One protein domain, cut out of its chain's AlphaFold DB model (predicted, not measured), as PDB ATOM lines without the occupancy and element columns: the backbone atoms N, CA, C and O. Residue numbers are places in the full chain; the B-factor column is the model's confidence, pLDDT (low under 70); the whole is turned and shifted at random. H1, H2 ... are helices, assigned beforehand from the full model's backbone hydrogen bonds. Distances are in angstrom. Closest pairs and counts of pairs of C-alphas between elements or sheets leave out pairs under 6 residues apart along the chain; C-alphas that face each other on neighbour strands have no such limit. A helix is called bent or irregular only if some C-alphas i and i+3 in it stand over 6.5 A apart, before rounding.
ATOM      1  N   PHE A 690     109.119 176.323 148.270       51.69
ATOM      2  CA  PHE A 690     108.696 177.723 148.147       51.69
ATOM      3  C   PHE A 690     107.673 178.171 149.210       51.69
ATOM      4  O   PHE A 690     107.413 179.367 149.319       51.69
ATOM      5  N   GLN A 691     107.087 177.251 149.989       48.65
ATOM      6  CA  GLN A 691     106.131 177.589 151.056       48.65
ATOM      7  C   GLN A 691     106.808 178.100 152.343       48.65
ATOM      8  O   GLN A 691     106.144 178.688 153.193       48.65
ATOM      9  N   THR A 692     108.120 177.898 152.509       52.87
ATOM     10  CA  THR A 692     108.851 178.323 153.711       52.87
ATOM     11  C   THR A 692     109.143 179.834 153.664       52.87
ATOM     12  O   THR A 692     109.822 180.277 152.733       52.87
ATOM     13  N   PRO A 693     108.723 180.650 154.654       46.96
ATOM     14  CA  PRO A 693     108.872 182.113 154.590       46.96
ATOM     15  C   PRO A 693     110.331 182.610 154.580       46.96
ATOM     16  O   PRO A 693     110.597 183.722 154.134       46.96
ATOM     17  N   MET A 694     111.309 181.787 154.978       50.74
ATOM     18  CA  MET A 694     112.734 182.131 154.820       50.74
ATOM     19  C   MET A 694     113.174 182.251 153.347       50.74
ATOM     20  O   MET A 694     114.149 182.937 153.060       50.74
ATOM     21  N   ASN A 695     112.452 181.655 152.386       68.59
ATOM     22  CA  ASN A 695     112.861 181.627 150.976       68.59
ATOM     23  C   ASN A 695     112.476 182.880 150.157       68.59
ATOM     24  O   ASN A 695     112.672 182.893 148.940       68.59
ATOM     25  N   HIS A 696     111.958 183.958 150.764       72.86
ATOM     26  CA  HIS A 696     111.468 185.125 150.010       72.86
ATOM     27  C   HIS A 696     112.518 185.787 149.086       72.86
ATOM     28  O   HIS A 696     112.174 186.101 147.942       72.86
ATOM     29  N   LYS A 697     113.793 185.943 149.499       79.91
ATOM     30  CA  LYS A 697     114.860 186.448 148.598       79.91
ATOM     31  C   LYS A 697     115.126 185.483 147.432       79.91
ATOM     32  O   LYS A 697     115.166 185.914 146.282       79.91
ATOM     33  N   LYS A 698     115.227 184.176 147.702       83.30
ATOM     34  CA  LYS A 698     115.448 183.131 146.684       83.30
ATOM     35  C   LYS A 698     114.327 183.099 145.635       83.30
ATOM     36  O   LYS A 698     114.594 183.159 144.434       83.30
ATOM     37  N   THR A 699     113.069 183.135 146.076       84.69
ATOM     38  CA  THR A 699     111.895 183.223 145.192       84.69
ATOM     39  C   THR A 699     111.885 184.514 144.364       84.69
ATOM     40  O   THR A 699     111.516 184.472 143.190       84.69
ATOM     41  N   HIS A 700     112.323 185.651 144.919       86.99
ATOM     42  CA  HIS A 700     112.435 186.908 144.169       86.99
ATOM     43  C   HIS A 700     113.439 186.808 143.009       86.99
ATOM     44  O   HIS A 700     113.081 187.121 141.873       86.99
ATOM     45  N   PHE A 701     114.657 186.311 143.254       90.35
ATOM     46  CA  PHE A 701     115.656 186.138 142.192       90.35
ATOM     47  C   PHE A 701     115.194 185.150 141.112       90.35
ATOM     48  O   PHE A 701     115.330 185.447 139.925       90.35
ATOM     49  N   HIS A 702     114.547 184.035 141.477       92.39
ATOM     50  CA  HIS A 702     113.945 183.136 140.484       92.39
ATOM     51  C   HIS A 702     112.858 183.830 139.638       92.39
ATOM     52  O   HIS A 702     112.806 183.616 138.429       92.39
ATOM     53  N   GLN A 703     112.038 184.724 140.207       91.40
ATOM     54  CA  GLN A 703     111.081 185.527 139.426       91.40
ATOM     55  C   GLN A 703     111.758 186.533 138.477       91.40
ATOM     56  O   GLN A 703     111.220 186.812 137.404       91.40
ATOM     57  N   VAL A 704     112.922 187.082 138.839       92.60
ATOM     58  CA  VAL A 704     113.716 187.953 137.955       92.60
ATOM     59  C   VAL A 704     114.295 187.148 136.789       92.60
ATOM     60  O   VAL A 704     114.113 187.539 135.636       92.60
ATOM     61  N   LEU A 705     114.883 185.982 137.070       94.04
ATOM     62  CA  LEU A 705     115.429 185.068 136.063       94.04
ATOM     63  C   LEU A 705     114.337 184.543 135.105       94.04
ATOM     64  O   LEU A 705     114.545 184.530 133.893       94.04
ATOM     65  N   ILE A 706     113.128 184.237 135.600       93.52
ATOM     66  CA  ILE A 706     111.957 183.915 134.753       93.52
ATOM     67  C   ILE A 706     111.666 185.042 133.754       93.52
ATOM     68  O   ILE A 706     111.544 184.792 132.555       93.52
ATOM     69  N   ARG A 707     111.572 186.291 134.230       92.99
ATOM     70  CA  ARG A 707     111.269 187.462 133.382       92.99
ATOM     71  C   ARG A 707     112.372 187.756 132.367       92.99
ATOM     72  O   ARG A 707     112.078 188.345 131.328       92.99
ATOM     73  N   TYR A 708     113.611 187.382 132.679       93.84
ATOM     74  CA  TYR A 708     114.747 187.483 131.772       93.84
ATOM     75  C   TYR A 708     114.661 186.427 130.666       93.84
ATOM     76  O   TYR A 708     114.513 186.781 129.498       93.84
ATOM     77  N   PHE A 709     114.635 185.135 131.011       93.08
ATOM     78  CA  PHE A 709     114.629 184.061 130.010       93.08
ATOM     79  C   PHE A 709     113.343 184.008 129.167       93.08
ATOM     80  O   PHE A 709     113.402 183.633 128.001       93.08
ATOM     81  N   GLN A 710     112.202 184.506 129.659       90.57
ATOM     82  CA  GLN A 710     110.997 184.716 128.832       90.57
ATOM     83  C   GLN A 710     111.195 185.682 127.645       90.57
ATOM     84  O   GLN A 710     110.377 185.690 126.720       90.57
ATOM     85  N   ARG A 711     112.247 186.512 127.666       88.75
ATOM     86  CA  ARG A 711     112.564 187.515 126.636       88.75
ATOM     87  C   ARG A 711     113.687 187.093 125.687       88.75
ATOM     88  O   ARG A 711     113.889 187.771 124.687       88.75
ATOM     89  N   GLN A 712     114.383 185.994 125.969       87.43
ATOM     90  CA  GLN A 712     115.547 185.575 125.187       87.43
ATOM     91  C   GLN A 712     115.175 184.868 123.880       87.43
ATOM     92  O   GLN A 712     114.075 184.327 123.736       87.43
ATOM     93  N   THR A 713     116.103 184.894 122.923       81.40
ATOM     94  CA  THR A 713     115.959 184.355 121.555       81.40
ATOM     95  C   THR A 713     116.581 182.966 121.373       81.40
ATOM     96  O   THR A 713     116.133 182.208 120.517       81.40
ATOM     97  N   SER A 714     117.574 182.591 122.188       80.46
ATOM     98  CA  SER A 714     118.226 181.275 122.117       80.46
ATOM     99  C   SER A 714     117.362 180.182 122.756       80.46
ATOM    100  O   SER A 714     117.226 180.124 123.982       80.46
ATOM    101  N   PHE A 715     116.795 179.290 121.931       81.93
ATOM    102  CA  PHE A 715     115.917 178.198 122.378       81.93
ATOM    103  C   PHE A 715     116.546 177.354 123.495       81.93
ATOM    104  O   PHE A 715     115.938 177.190 124.553       81.93
ATOM    105  N   TRP A 716     117.771 176.863 123.293       78.99
ATOM    106  CA  TRP A 716     118.437 175.974 124.251       78.99
ATOM    107  C   TRP A 716     118.682 176.635 125.605       78.99
ATOM    108  O   TRP A 716     118.507 175.996 126.643       78.99
ATOM    109  N   ARG A 717     119.021 177.929 125.605       84.22
ATOM    110  CA  ARG A 717     119.250 178.694 126.832       84.22
ATOM    111  C   ARG A 717     117.955 178.890 127.622       84.22
ATOM    112  O   ARG A 717     117.925 178.654 128.829       84.22
ATOM    113  N   VAL A 718     116.863 179.223 126.927       88.33
ATOM    114  CA  VAL A 718     115.521 179.307 127.524       88.33
ATOM    115  C   VAL A 718     115.068 177.945 128.058       88.33
ATOM    116  O   VAL A 718     114.564 177.876 129.175       88.33
ATOM    117  N   TYR A 719     115.270 176.863 127.303       85.48
ATOM    118  CA  TYR A 719     114.849 175.514 127.691       85.48
ATOM    119  C   TYR A 719     115.620 174.957 128.903       85.48
ATOM    120  O   TYR A 719     115.045 174.220 129.703       85.48
ATOM    121  N   GLN A 720     116.895 175.325 129.073       81.82
ATOM    122  CA  GLN A 720     117.690 174.938 130.243       81.82
ATOM    123  C   GLN A 720     117.213 175.663 131.514       81.82
ATOM    124  O   GLN A 720     116.861 175.012 132.494       81.82
ATOM    125  N   GLU A 721     117.165 176.997 131.505       89.50
ATOM    126  CA  GLU A 721     116.979 177.797 132.728       89.50
ATOM    127  C   GLU A 721     115.500 178.010 133.108       89.50
ATOM    128  O   GLU A 721     115.113 177.877 134.274       89.50
ATOM    129  N   LEU A 722     114.637 178.338 132.136       92.66
ATOM    130  CA  LEU A 722     113.290 178.846 132.423       92.66
ATOM    131  C   LEU A 722     112.378 177.825 133.138       92.66
ATOM    132  O   LEU A 722     111.758 178.211 134.136       92.66
ATOM    133  N   PRO A 723     112.304 176.541 132.726       91.71
ATOM    134  CA  PRO A 723     111.494 175.540 133.425       91.71
ATOM    135  C   PRO A 723     111.971 175.293 134.861       91.71
ATOM    136  O   PRO A 723     111.159 175.111 135.772       91.71
ATOM    137  N   TRP A 724     113.289 175.332 135.085       88.66
ATOM    138  CA  TRP A 724     113.877 175.123 136.404       88.66
ATOM    139  C   TRP A 724     113.542 176.281 137.352       88.66
ATOM    140  O   TRP A 724     113.061 176.034 138.458       88.66
ATOM    141  N   HIS A 725     113.667 177.539 136.912       92.42
ATOM    142  CA  HIS A 725     113.240 178.679 137.732       92.42
ATOM    143  C   HIS A 725     111.727 178.681 137.985       92.42
ATOM    144  O   HIS A 725     111.309 178.958 139.108       92.42
ATOM    145  N   MET A 726     110.905 178.320 136.989       93.16
ATOM    146  CA  MET A 726     109.454 178.181 137.168       93.16
ATOM    147  C   MET A 726     109.099 177.119 138.218       93.16
ATOM    148  O   MET A 726     108.201 177.359 139.026       93.16
ATOM    149  N   LYS A 727     109.821 175.986 138.262       88.97
ATOM    150  CA  LYS A 727     109.706 175.006 139.354       88.97
ATOM    151  C   LYS A 727     110.101 175.632 140.698       88.97
ATOM    152  O   LYS A 727     109.300 175.618 141.629       88.97
ATOM    153  N   MET A 728     111.313 176.183 140.805       84.41
ATOM    154  CA  MET A 728     111.866 176.646 142.089       84.41
ATOM    155  C   MET A 728     111.130 177.857 142.682       84.41
ATOM    156  O   MET A 728     111.143 178.043 143.895       84.41
ATOM    157  N   SER A 729     110.439 178.657 141.864       87.02
ATOM    158  CA  SER A 729     109.587 179.755 142.333       87.02
ATOM    159  C   SER A 729     108.127 179.352 142.609       87.02
ATOM    160  O   SER A 729     107.308 180.237 142.860       87.02
ATOM    161  N   GLY A 730     107.754 178.075 142.450       84.97
ATOM    162  CA  GLY A 730     106.366 177.604 142.562       84.97
ATOM    163  C   GLY A 730     105.426 178.064 141.436       84.97
ATOM    164  O   GLY A 730     104.206 178.009 141.580       84.97
ATOM    165  N   CYS A 731     105.951 178.520 140.292       89.48
ATOM    166  CA  CYS A 731     105.159 179.020 139.161       89.48
ATOM    167  C   CYS A 731     104.621 177.874 138.275       89.48
ATOM    168  O   CYS A 731     104.805 177.859 137.057       89.48
ATOM    169  N   LEU A 732     103.939 176.900 138.883       91.04
ATOM    170  CA  LEU A 732     103.524 175.644 138.237       91.04
ATOM    171  C   LEU A 732     102.602 175.863 137.024       91.04
ATOM    172  O   LEU A 732     102.776 175.228 135.987       91.04
ATOM    173  N   ARG A 733     101.691 176.845 137.087       92.08
ATOM    174  CA  ARG A 733     100.856 177.236 135.935       92.08
ATOM    175  C   ARG A 733     101.686 177.774 134.761       92.08
ATOM    176  O   ARG A 733     101.336 177.531 133.610       92.08
ATOM    177  N   GLY A 734     102.772 178.494 135.053       91.37
ATOM    178  CA  GLY A 734     103.722 178.976 134.050       91.37
ATOM    179  C   GLY A 734     104.525 177.831 133.432       91.37
ATOM    180  O   GLY A 734     104.654 177.778 132.213       91.37
ATOM    181  N   LEU A 735     104.977 176.884 134.262       93.56
ATOM    182  CA  LEU A 735     105.683 175.676 133.827       93.56
ATOM    183  C   LEU A 735     104.818 174.819 132.889       93.56
ATOM    184  O   LEU A 735     105.262 174.469 131.801       93.56
ATOM    185  N   CYS A 736     103.565 174.551 133.266       93.48
ATOM    186  CA  CYS A 736     102.615 173.815 132.430       93.48
ATOM    187  C   CYS A 736     102.398 174.511 131.074       93.48
ATOM    188  O   CYS A 736     102.592 173.897 130.025       93.48
ATOM    189  N   GLY A 737     102.116 175.822 131.082       91.49
ATOM    190  CA  GLY A 737     101.927 176.603 129.854       91.49
ATOM    191  C   GLY A 737     103.178 176.734 128.972       91.49
ATOM    192  O   GLY A 737     103.045 176.939 127.767       91.49
ATOM    193  N   PHE A 738     104.382 176.600 129.542       91.98
ATOM    194  CA  PHE A 738     105.634 176.522 128.787       91.98
ATOM    195  C   PHE A 738     105.768 175.170 128.069       91.98
ATOM    196  O   PHE A 738     105.970 175.135 126.856       91.98
ATOM    197  N   LEU A 739     105.619 174.059 128.800       91.36
ATOM    198  CA  LEU A 739     105.815 172.703 128.267       91.36
ATOM    199  C   LEU A 739     104.736 172.302 127.255       91.36
ATOM    200  O   LEU A 739     105.024 171.554 126.320       91.36
ATOM    201  N   SER A 740     103.513 172.815 127.412       91.32
ATOM    202  CA  SER A 740     102.414 172.611 126.464       91.32
ATOM    203  C   SER A 740     102.379 173.656 125.335       91.32
ATOM    204  O   SER A 740     101.390 173.714 124.598       91.32
ATOM    205  N   SER A 741     103.388 174.528 125.194       88.44
ATOM    206  CA  SER A 741     103.396 175.556 124.144       88.44
ATOM    207  C   SER A 741     103.615 174.934 122.756       88.44
ATOM    208  O   SER A 741     104.582 174.183 122.588       88.44
ATOM    209  N   PRO A 742     102.814 175.291 121.729       86.13
ATOM    210  CA  PRO A 742     103.075 174.885 120.348       86.13
ATOM    211  C   PRO A 742     104.479 175.264 119.859       86.13
ATOM    212  O   PRO A 742     105.094 174.488 119.139       86.13
ATOM    213  N   THR A 743     105.020 176.417 120.278       84.42
ATOM    214  CA  THR A 743     106.349 176.885 119.836       84.42
ATOM    215  C   THR A 743     107.479 176.025 120.400       84.42
ATOM    216  O   THR A 743     108.366 175.606 119.663       84.42
ATOM    217  N   ILE A 744     107.418 175.696 121.693       85.81
ATOM    218  CA  ILE A 744     108.377 174.797 122.350       85.81
ATOM    219  C   ILE A 744     108.247 173.380 121.780       85.81
ATOM    220  O   ILE A 744     109.257 172.734 121.513       85.81
ATOM    221  N   THR A 745     107.018 172.929 121.514       86.11
ATOM    222  CA  THR A 745     106.760 171.637 120.862       86.11
ATOM    223  C   THR A 745     107.358 171.593 119.453       86.11
ATOM    224  O   THR A 745     107.961 170.588 119.093       86.11
ATOM    225  N   ASP A 746     107.269 172.674 118.671       84.17
ATOM    226  CA  ASP A 746     107.839 172.740 117.320       84.17
ATOM    227  C   ASP A 746     109.366 172.610 117.321       84.17
ATOM    228  O   ASP A 746     109.891 171.708 116.666       84.17
ATOM    229  N   PHE A 747     110.063 173.438 118.113       81.53
ATOM    230  CA  PHE A 747     111.521 173.361 118.272       81.53
ATOM    231  C   PHE A 747     111.982 171.959 118.686       81.53
ATOM    232  O   PHE A 747     112.938 171.436 118.119       81.53
ATOM    233  N   ILE A 748     111.282 171.328 119.634       80.59
ATOM    234  CA  ILE A 748     111.592 169.970 120.094       80.59
ATOM    235  C   ILE A 748     111.305 168.930 118.995       80.59
ATOM    236  O   ILE A 748     112.112 168.029 118.780       80.59
ATOM    237  N   SER A 749     110.197 169.064 118.259       80.72
ATOM    238  CA  SER A 749     109.778 168.110 117.218       80.72
ATOM    239  C   SER A 749     110.679 168.081 115.976       80.72
ATOM    240  O   SER A 749     110.641 167.113 115.221       80.72
ATOM    241  N   LYS A 750     111.461 169.143 115.742       78.96
ATOM    242  CA  LYS A 750     112.356 169.293 114.580       78.96
ATOM    243  C   LYS A 750     113.709 168.590 114.739       78.96
ATOM    244  O   LYS A 750     114.453 168.498 113.770       78.96
ATOM    245  N   ILE A 751     114.035 168.103 115.935       69.91
ATOM    246  CA  ILE A 751     115.321 167.465 116.246       69.91
ATOM    247  C   ILE A 751     115.207 165.957 115.967       69.91
ATOM    248  O   ILE A 751     114.439 165.279 116.647       69.91
ATOM    249  N   GLN A 752     115.968 165.437 114.992       55.79
ATOM    250  CA  GLN A 752     115.880 164.034 114.535       55.79
ATOM    251  C   GLN A 752     116.041 163.016 115.675       55.79
ATOM    252  O   GLN A 752     115.139 162.210 115.906       55.79
ATOM    253  N   SER A 753     117.142 163.083 116.428       56.82
ATOM    254  CA  SER A 753     117.328 162.313 117.658       56.82
ATOM    255  C   SER A 753     117.322 163.241 118.869       56.82
ATOM    256  O   SER A 753     118.298 163.909 119.207       56.82
ATOM    257  N   LEU A 754     116.169 163.308 119.544       61.84
ATOM    258  CA  LEU A 754     116.023 164.156 120.719       61.84
ATOM    259  C   LEU A 754     116.911 163.636 121.859       61.84
ATOM    260  O   LEU A 754     116.665 162.550 122.401       61.84
ATOM    261  N   GLY A 755     117.919 164.442 122.212       63.39
ATOM    262  CA  GLY A 755     118.924 164.138 123.228       63.39
ATOM    263  C   GLY A 755     118.323 163.573 124.514       63.39
ATOM    264  O   GLY A 755     117.237 163.976 124.955       63.39
ATOM    265  N   PHE A 756     119.042 162.630 125.118       69.45
ATOM    266  CA  PHE A 756     118.639 161.910 126.322       69.45
ATOM    267  C   PHE A 756     118.274 162.889 127.449       69.45
ATOM    268  O   PHE A 756     117.251 162.721 128.119       69.45
ATOM    269  N   TRP A 757     119.034 163.984 127.565       70.50
ATOM    270  CA  TRP A 757     118.763 165.083 128.490       70.50
ATOM    271  C   TRP A 757     117.468 165.828 128.204       70.50
ATOM    272  O   TRP A 757     116.688 166.060 129.124       70.50
ATOM    273  N   THR A 758     117.198 166.177 126.951       75.17
ATOM    274  CA  THR A 758     115.993 166.926 126.571       75.17
ATOM    275  C   THR A 758     114.730 166.109 126.848       75.17
ATOM    276  O   THR A 758     113.776 166.624 127.433       75.17
ATOM    277  N   ARG A 759     114.749 164.801 126.546       74.88
ATOM    278  CA  ARG A 759     113.670 163.880 126.940       74.88
ATOM    279  C   ARG A 759     113.528 163.791 128.464       74.88
ATOM    280  O   ARG A 759     112.427 163.976 128.979       74.88
ATOM    281  N   LEU A 760     114.619 163.568 129.204       76.06
ATOM    282  CA  LEU A 760     114.589 163.488 130.670       76.06
ATOM    283  C   LEU A 760     114.081 164.771 131.344       76.06
ATOM    284  O   LEU A 760     113.319 164.687 132.306       76.06
ATOM    285  N   HIS A 761     114.475 165.949 130.856       79.18
ATOM    286  CA  HIS A 761     114.003 167.238 131.368       79.18
ATOM    287  C   HIS A 761     112.489 167.379 131.175       79.18
ATOM    288  O   HIS A 761     111.780 167.668 132.139       79.18
ATOM    289  N   LEU A 762     111.977 167.095 129.971       83.54
ATOM    290  CA  LEU A 762     110.541 167.111 129.683       83.54
ATOM    291  C   LEU A 762     109.758 166.173 130.621       83.54
ATOM    292  O   LEU A 762     108.762 166.585 131.214       83.54
ATOM    293  N   ILE A 763     110.248 164.944 130.817       81.27
ATOM    294  CA  ILE A 763     109.647 163.950 131.720       81.27
ATOM    295  C   ILE A 763     109.685 164.424 133.183       81.27
ATOM    296  O   ILE A 763     108.695 164.291 133.897       81.27
ATOM    297  N   HIS A 764     110.797 165.008 133.644       82.52
ATOM    298  CA  HIS A 764     110.939 165.507 135.019       82.52
ATOM    299  C   HIS A 764     109.925 166.595 135.350       82.52
ATOM    300  O   HIS A 764     109.249 166.516 136.375       82.52
ATOM    301  N   PHE A 765     109.801 167.607 134.492       87.90
ATOM    302  CA  PHE A 765     108.884 168.708 134.762       87.90
ATOM    303  C   PHE A 765     107.415 168.274 134.648       87.90
ATOM    304  O   PHE A 765     106.603 168.735 135.447       87.90
ATOM    305  N   TRP A 766     107.078 167.330 133.759       88.83
ATOM    306  CA  TRP A 766     105.738 166.735 133.736       88.83
ATOM    307  C   TRP A 766     105.436 165.855 134.954       88.83
ATOM    308  O   TRP A 766     104.322 165.926 135.464       88.83
ATOM    309  N   ASN A 767     106.406 165.109 135.492       83.90
ATOM    310  CA  ASN A 767     106.224 164.383 136.755       83.90
ATOM    311  C   ASN A 767     105.955 165.346 137.927       83.90
ATOM    312  O   ASN A 767     105.026 165.125 138.694       83.90
ATOM    313  N   VAL A 768     106.695 166.459 138.021       84.92
ATOM    314  CA  VAL A 768     106.469 167.504 139.044       84.92
ATOM    315  C   VAL A 768     105.092 168.173 138.892       84.92
ATOM    316  O   VAL A 768     104.474 168.553 139.883       84.92
ATOM    317  N   LEU A 769     104.589 168.318 137.662       90.40
ATOM    318  CA  LEU A 769     103.241 168.834 137.401       90.40
ATOM    319  C   LEU A 769     102.141 167.815 137.747       90.40
ATOM    320  O   LEU A 769     101.121 168.210 138.309       90.40
ATOM    321  N   LEU A 770     102.365 166.523 137.486       87.93
ATOM    322  CA  LEU A 770     101.478 165.425 137.893       87.93
ATOM    323  C   LEU A 770     101.390 165.298 139.423       87.93
ATOM    324  O   LEU A 770     100.291 165.190 139.960       87.93
ATOM    325  N   GLU A 771     102.521 165.390 140.131       84.68
ATOM    326  CA  GLU A 771     102.576 165.459 141.605       84.68
ATOM    327  C   GLU A 771     101.779 166.656 142.160       84.68
ATOM    328  O   GLU A 771     101.225 166.580 143.256       84.68
ATOM    329  N   ALA A 772     101.673 167.741 141.388       87.86
ATOM    330  CA  ALA A 772     100.876 168.925 141.705       87.86
ATOM    331  C   ALA A 772      99.438 168.908 141.135       87.86
ATOM    332  O   ALA A 772      98.739 169.919 141.230       87.86
ATOM    333  N   GLY A 773      98.983 167.793 140.552       90.33
ATOM    334  CA  GLY A 773      97.601 167.602 140.095       90.33
ATOM    335  C   GLY A 773      97.244 168.182 138.718       90.33
ATOM    336  O   GLY A 773      96.060 168.327 138.426       90.33
ATOM    337  N   TYR A 774      98.220 168.512 137.867       91.98
ATOM    338  CA  TYR A 774      97.972 168.889 136.467       91.98
ATOM    339  C   TYR A 774      97.940 167.648 135.561       91.98
ATOM    340  O   TYR A 774      98.870 166.841 135.607       91.98
ATOM    341  N   ASP A 775      96.937 167.520 134.682       91.34
ATOM    342  CA  ASP A 775      96.923 166.453 133.671       91.34
ATOM    343  C   ASP A 775      97.720 166.844 132.410       91.34
ATOM    344  O   ASP A 775      97.563 167.923 131.832       91.34
ATOM    345  N   VAL A 776      98.570 165.915 131.973       90.67
ATOM    346  CA  VAL A 776      99.394 165.995 130.765       90.67
ATOM    347  C   VAL A 776      98.530 165.979 129.497       90.67
ATOM    348  O   VAL A 776      98.821 166.729 128.564       90.67
ATOM    349  N   SER A 777      97.474 165.153 129.430       91.75
ATOM    350  CA  SER A 777      96.678 165.045 128.197       91.75
ATOM    351  C   SER A 777      95.724 166.218 128.003       91.75
ATOM    352  O   SER A 777      95.628 166.706 126.881       91.75
ATOM    353  N   GLU A 778      95.122 166.770 129.062       93.10
ATOM    354  CA  GLU A 778      94.331 168.010 128.959       93.10
ATOM    355  C   GLU A 778      95.185 169.153 128.377       93.10
ATOM    356  O   GLU A 778      94.816 169.778 127.379       93.10
ATOM    357  N   ALA A 779      96.371 169.383 128.951       92.82
ATOM    358  CA  ALA A 779      97.261 170.463 128.535       92.82
ATOM    359  C   ALA A 779      97.753 170.312 127.082       92.82
ATOM    360  O   ALA A 779      97.804 171.302 126.342       92.82
ATOM    361  N   TYR A 780      98.082 169.091 126.645       93.43
ATOM    362  CA  TYR A 780      98.512 168.846 125.267       93.43
ATOM    363  C   TYR A 780      97.361 168.821 124.254       93.43
ATOM    364  O   TYR A 780      97.532 169.368 123.165       93.43
ATOM    365  N   LEU A 781      96.179 168.296 124.585       92.80
ATOM    366  CA  LEU A 781      95.013 168.349 123.690       92.80
ATOM    367  C   LEU A 781      94.534 169.797 123.483       92.80
ATOM    368  O   LEU A 781      94.226 170.187 122.356       92.80
ATOM    369  N   LEU A 782      94.602 170.647 124.517       90.84
ATOM    370  CA  LEU A 782      94.414 172.101 124.391       90.84
ATOM    371  C   LEU A 782      95.482 172.787 123.514       90.84
ATOM    372  O   LEU A 782      95.245 173.886 123.004       90.84
ATOM    373  N   SER A 783      96.654 172.172 123.333       89.21
ATOM    374  CA  SER A 783      97.692 172.625 122.399       89.21
ATOM    375  C   SER A 783      97.379 172.174 120.968       89.21
ATOM    376  O   SER A 783      97.334 173.001 120.055       89.21
ATOM    377  N   VAL A 784      97.027 170.895 120.782       90.69
ATOM    378  CA  VAL A 784      96.585 170.329 119.494       90.69
ATOM    379  C   VAL A 784      95.373 171.078 118.939       90.69
ATOM    380  O   VAL A 784      95.345 171.382 117.750       90.69
ATOM    381  N   ALA A 785      94.407 171.461 119.778       89.77
ATOM    382  CA  ALA A 785      93.257 172.261 119.354       89.77
ATOM    383  C   ALA A 785      93.669 173.610 118.725       89.77
ATOM    384  O   ALA A 785      93.119 174.006 117.698       89.77
ATOM    385  N   LYS A 786      94.682 174.291 119.283       85.21
ATOM    386  CA  LYS A 786      95.219 175.559 118.745       85.21
ATOM    387  C   LYS A 786      96.002 175.357 117.445       85.21
ATOM    388  O   LYS A 786      95.940 176.218 116.572       85.21
ATOM    389  N   ILE A 787      96.704 174.227 117.325       85.24
ATOM    390  CA  ILE A 787      97.451 173.807 116.127       85.24
ATOM    391  C   ILE A 787      96.488 173.458 114.980       85.24
ATOM    392  O   ILE A 787      96.704 173.887 113.849       85.24
ATOM    393  N   LYS A 788      95.392 172.736 115.261       85.36
ATOM    394  CA  LYS A 788      94.351 172.414 114.268       85.36
ATOM    395  C   LYS A 788      93.578 173.655 113.801       85.36
ATOM    396  O   LYS A 788      93.235 173.733 112.628       85.36
ATOM    397  N   ALA A 789      93.313 174.611 114.695       80.18
ATOM    398  CA  ALA A 789      92.482 175.788 114.419       80.18
ATOM    399  C   ALA A 789      93.238 177.029 113.891       80.18
ATOM    400  O   ALA A 789      92.635 178.096 113.797       80.18
ATOM    401  N   ASP A 790      94.548 176.930 113.625       69.43
ATOM    402  CA  ASP A 790      95.427 178.037 113.187       69.43
ATOM    403  C   ASP A 790      95.407 179.289 114.093       69.43
ATOM    404  O   ASP A 790      95.815 180.391 113.723       69.43
ATOM    405  N   GLN A 791      95.024 179.118 115.364       61.21
ATOM    406  CA  GLN A 791      94.923 180.202 116.353       61.21
ATOM    407  C   GLN A 791      96.288 180.675 116.894       61.21
ATOM    408  O   GLN A 791      96.361 181.409 117.879       61.21
ATOM    409  N   CYS A 792      97.386 180.303 116.230       57.42
ATOM    410  CA  CYS A 792      98.731 180.816 116.505       57.42
ATOM    411  C   CYS A 792      98.937 182.257 115.982       57.42
ATOM    412  O   CYS A 792      99.942 182.902 116.294       57.42
ATOM    413  N   HIS A 793      97.995 182.792 115.198       50.05
ATOM    414  CA  HIS A 793      98.146 184.045 114.454       50.05
ATOM    415  C   HIS A 793      97.534 185.277 115.155       50.05
ATOM    416  O   HIS A 793      96.574 185.872 114.674       50.05
ATOM    417  N   THR A 794      98.132 185.731 116.264       45.57
ATOM    418  CA  THR A 794      97.881 187.090 116.802       45.57
ATOM    419  C   THR A 794      99.077 188.011 116.533       45.57
ATOM    420  O   THR A 794     100.141 187.918 117.156       45.57
ATOM    421  N   SER A 802     111.037 186.963 121.285       68.55
ATOM    422  CA  SER A 802     111.607 185.910 122.138       68.55
ATOM    423  C   SER A 802     111.156 184.515 121.692       68.55
ATOM    424  O   SER A 802     110.161 184.396 120.984       68.55
ATOM    425  N   VAL A 803     111.802 183.443 122.164       66.63
ATOM    426  CA  VAL A 803     111.446 182.033 121.852       66.63
ATOM    427  C   VAL A 803     109.952 181.729 122.062       66.63
ATOM    428  O   VAL A 803     109.346 180.952 121.325       66.63
ATOM    429  N   LEU A 804     109.330 182.367 123.058       63.61
ATOM    430  CA  LEU A 804     107.903 182.218 123.374       63.61
ATOM    431  C   LEU A 804     106.976 183.074 122.493       63.61
ATOM    432  O   LEU A 804     105.764 182.874 122.505       63.61
ATOM    433  N   GLN A 805     107.537 184.021 121.745       60.50
ATOM    434  CA  GLN A 805     106.853 184.907 120.803       60.50
ATOM    435  C   GLN A 805     107.202 184.611 119.334       60.50
ATOM    436  O   GLN A 805     106.526 185.136 118.448       60.50
ATOM    437  N   CYS A 806     108.222 183.783 119.066       54.30
ATOM    438  CA  CYS A 806     108.539 183.226 117.753       54.30
ATOM    439  C   CYS A 806     107.286 182.558 117.181       54.30
ATOM    440  O   CYS A 806     106.877 181.482 117.616       54.30
ATOM    441  N   ARG A 807     106.627 183.243 116.243       57.61
ATOM    442  CA  ARG A 807     105.338 182.798 115.715       57.61
ATOM    443  C   ARG A 807     105.543 181.596 114.807       57.61
ATOM    444  O   ARG A 807     106.366 181.642 113.898       57.61
ATOM    445  N   LEU A 808     104.701 180.586 114.990       57.55
ATOM    446  CA  LEU A 808     104.412 179.620 113.940       57.55
ATOM    447  C   LEU A 808     103.631 180.374 112.853       57.55
ATOM    448  O   LEU A 808     102.453 180.694 113.027       57.55
ATOM    449  N   ILE A 809     104.341 180.767 111.798       55.85
ATOM    450  CA  ILE A 809     103.791 181.398 110.595       55.85
ATOM    451  C   ILE A 809     103.379 180.261 109.661       55.85
ATOM    452  O   ILE A 809     104.202 179.394 109.394       55.85
ATOM    453  N   GLU A 810     102.112 180.264 109.236       62.87
ATOM    454  CA  GLU A 810     101.510 179.330 108.268       62.87
ATOM    455  C   GLU A 810     101.980 177.869 108.414       62.87
ATOM    456  O   GLU A 810     102.719 177.337 107.590       62.87
ATOM    457  N   LEU A 811     101.525 177.213 109.491       73.58
ATOM    458  CA  LEU A 811     101.770 175.790 109.742       73.58
ATOM    459  C   LEU A 811     101.321 174.939 108.548       73.58
ATOM    460  O   LEU A 811     100.118 174.780 108.310       73.58
ATOM    461  N   THR A 812     102.275 174.331 107.843       83.33
ATOM    462  CA  THR A 812     101.955 173.390 106.766       83.33
ATOM    463  C   THR A 812     101.274 172.141 107.333       83.33
ATOM    464  O   THR A 812     101.379 171.834 108.525       83.33
ATOM    465  N   VAL A 813     100.600 171.362 106.480       83.99
ATOM    466  CA  VAL A 813     100.025 170.067 106.895       83.99
ATOM    467  C   VAL A 813     101.112 169.147 107.471       83.99
ATOM    468  O   VAL A 813     100.869 168.483 108.478       83.99
ATOM    469  N   LEU A 814     102.332 169.187 106.919       84.48
ATOM    470  CA  LEU A 814     103.493 168.453 107.432       84.48
ATOM    471  C   LEU A 814     103.880 168.896 108.854       84.48
ATOM    472  O   LEU A 814     104.149 168.048 109.702       84.48
ATOM    473  N   ASP A 815     103.876 170.202 109.141       85.51
ATOM    474  CA  ASP A 815     104.169 170.722 110.484       85.51
ATOM    475  C   ASP A 815     103.088 170.326 111.495       85.51
ATOM    476  O   ASP A 815     103.409 169.881 112.597       85.51
ATOM    477  N   LYS A 816     101.805 170.419 111.111       88.82
ATOM    478  CA  LYS A 816     100.677 169.975 111.949       88.82
ATOM    479  C   LYS A 816     100.776 168.478 112.260       88.82
ATOM    480  O   LYS A 816     100.632 168.093 113.421       88.82
ATOM    481  N   CYS A 817     101.097 167.656 111.260       89.55
ATOM    482  CA  CYS A 817     101.317 166.219 111.428       89.55
ATOM    483  C   CYS A 817     102.523 165.923 112.334       89.55
ATOM    484  O   CYS A 817     102.379 165.152 113.282       89.55
TER     485      CYS A 817
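This is residues 690 to 794 and 802 to 817 of the 1318 residues of the protein "Putative tetratricopeptide repeat protein 41" of Homo sapiens (UniProt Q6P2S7). H2, H3 and H5 make a small triangle of helices at shallow tilts, and H1 packs on H2 and reaches far past one end. At the other end H4 makes a corner with the start of H2 and the end of H3, at a steep tilt to both, H6 meets H4 about perpendicular to it, and the short H7 is near H6, while residues 751 to 757, of which 756 and 757 belong to H5, stick out. The printed part has 121 residues with seven named helices, H1 to H7 in chain order, and no named strand; the class is all helix. It is compact, with a radius of gyration of the C-alphas of 15.2 A, yet elongated, spanning 51 by 31 by 29 A.

H1, residues 693 to 709, begins at C-alpha 693 (108.872, 182.113, 154.590) and is 25.3 A long. It has a kink of 27 degrees near residue 700 and is irregular, C-alphas 694 and 697 being 7.9 A apart. H2, residues 715 to 728, is 20.2 A long and only just irregular, with C-alphas 720 and 723 7.0 A apart. H3 is residues 732 to 739 and H4 residues 742 to 749. H5, residues 756 to 771, is 22.5 A long and starts at (118.639, 161.910, 126.322). H6, residues 776 to 788, is 18.4 A long. H7, residues 813 to 817, ends at (101.317, 166.219, 111.428).

H1 and H2 form a helical hairpin: they touch, closest at the C-alphas of His 702 and His 725, 5.3 A, and run opposite ways at a shallow tilt of 20 degrees. H2 and H3 form another at 19 degrees, H2 touching with residues 723 to 727 alone; the closest C-alphas are Met 726 and Leu 735, 5.6 A. H5 touches H3 with residues 762 to 769 alone, closest at the C-alphas of Leu 732 and Leu 769, 6.9 A; the tilt of 34 degrees is shallow, only just short of steep. H4 and H6 only just touch, with 3 pairs of C-alphas within 8 A, H6 using residues 783 to 787 alone; the closest are Pro 742 and Ser 783, 6.2 A, and the lines are about perpendicular at 80 degrees. H7 is close to H6 but not clearly touching, the closest C-alphas being Ile 787 and Lys 816, 6.5 A. H1 and H3 are apart. Every O i to N i+4 pair is within hydrogen-bond range in H3, H4, H5 and H7, against 11 of 13 in H1, 8 of 10 in H2 and 8 of 9 in H6.

The two farthest C-alphas, Met 694 and Val 813, are 51.0 A apart. Residues 795 to 801 are cut out, in the link from H6 to H7, and C-alphas 794 and 802 are 14.8 A apart. Of the links printed whole, H4 to H5 is short and the others are tight. Mean pLDDT of the printed part is 80.8; residues 690 to 695, 751 to 756, 790 to 794 and 802 to 810 are under 70.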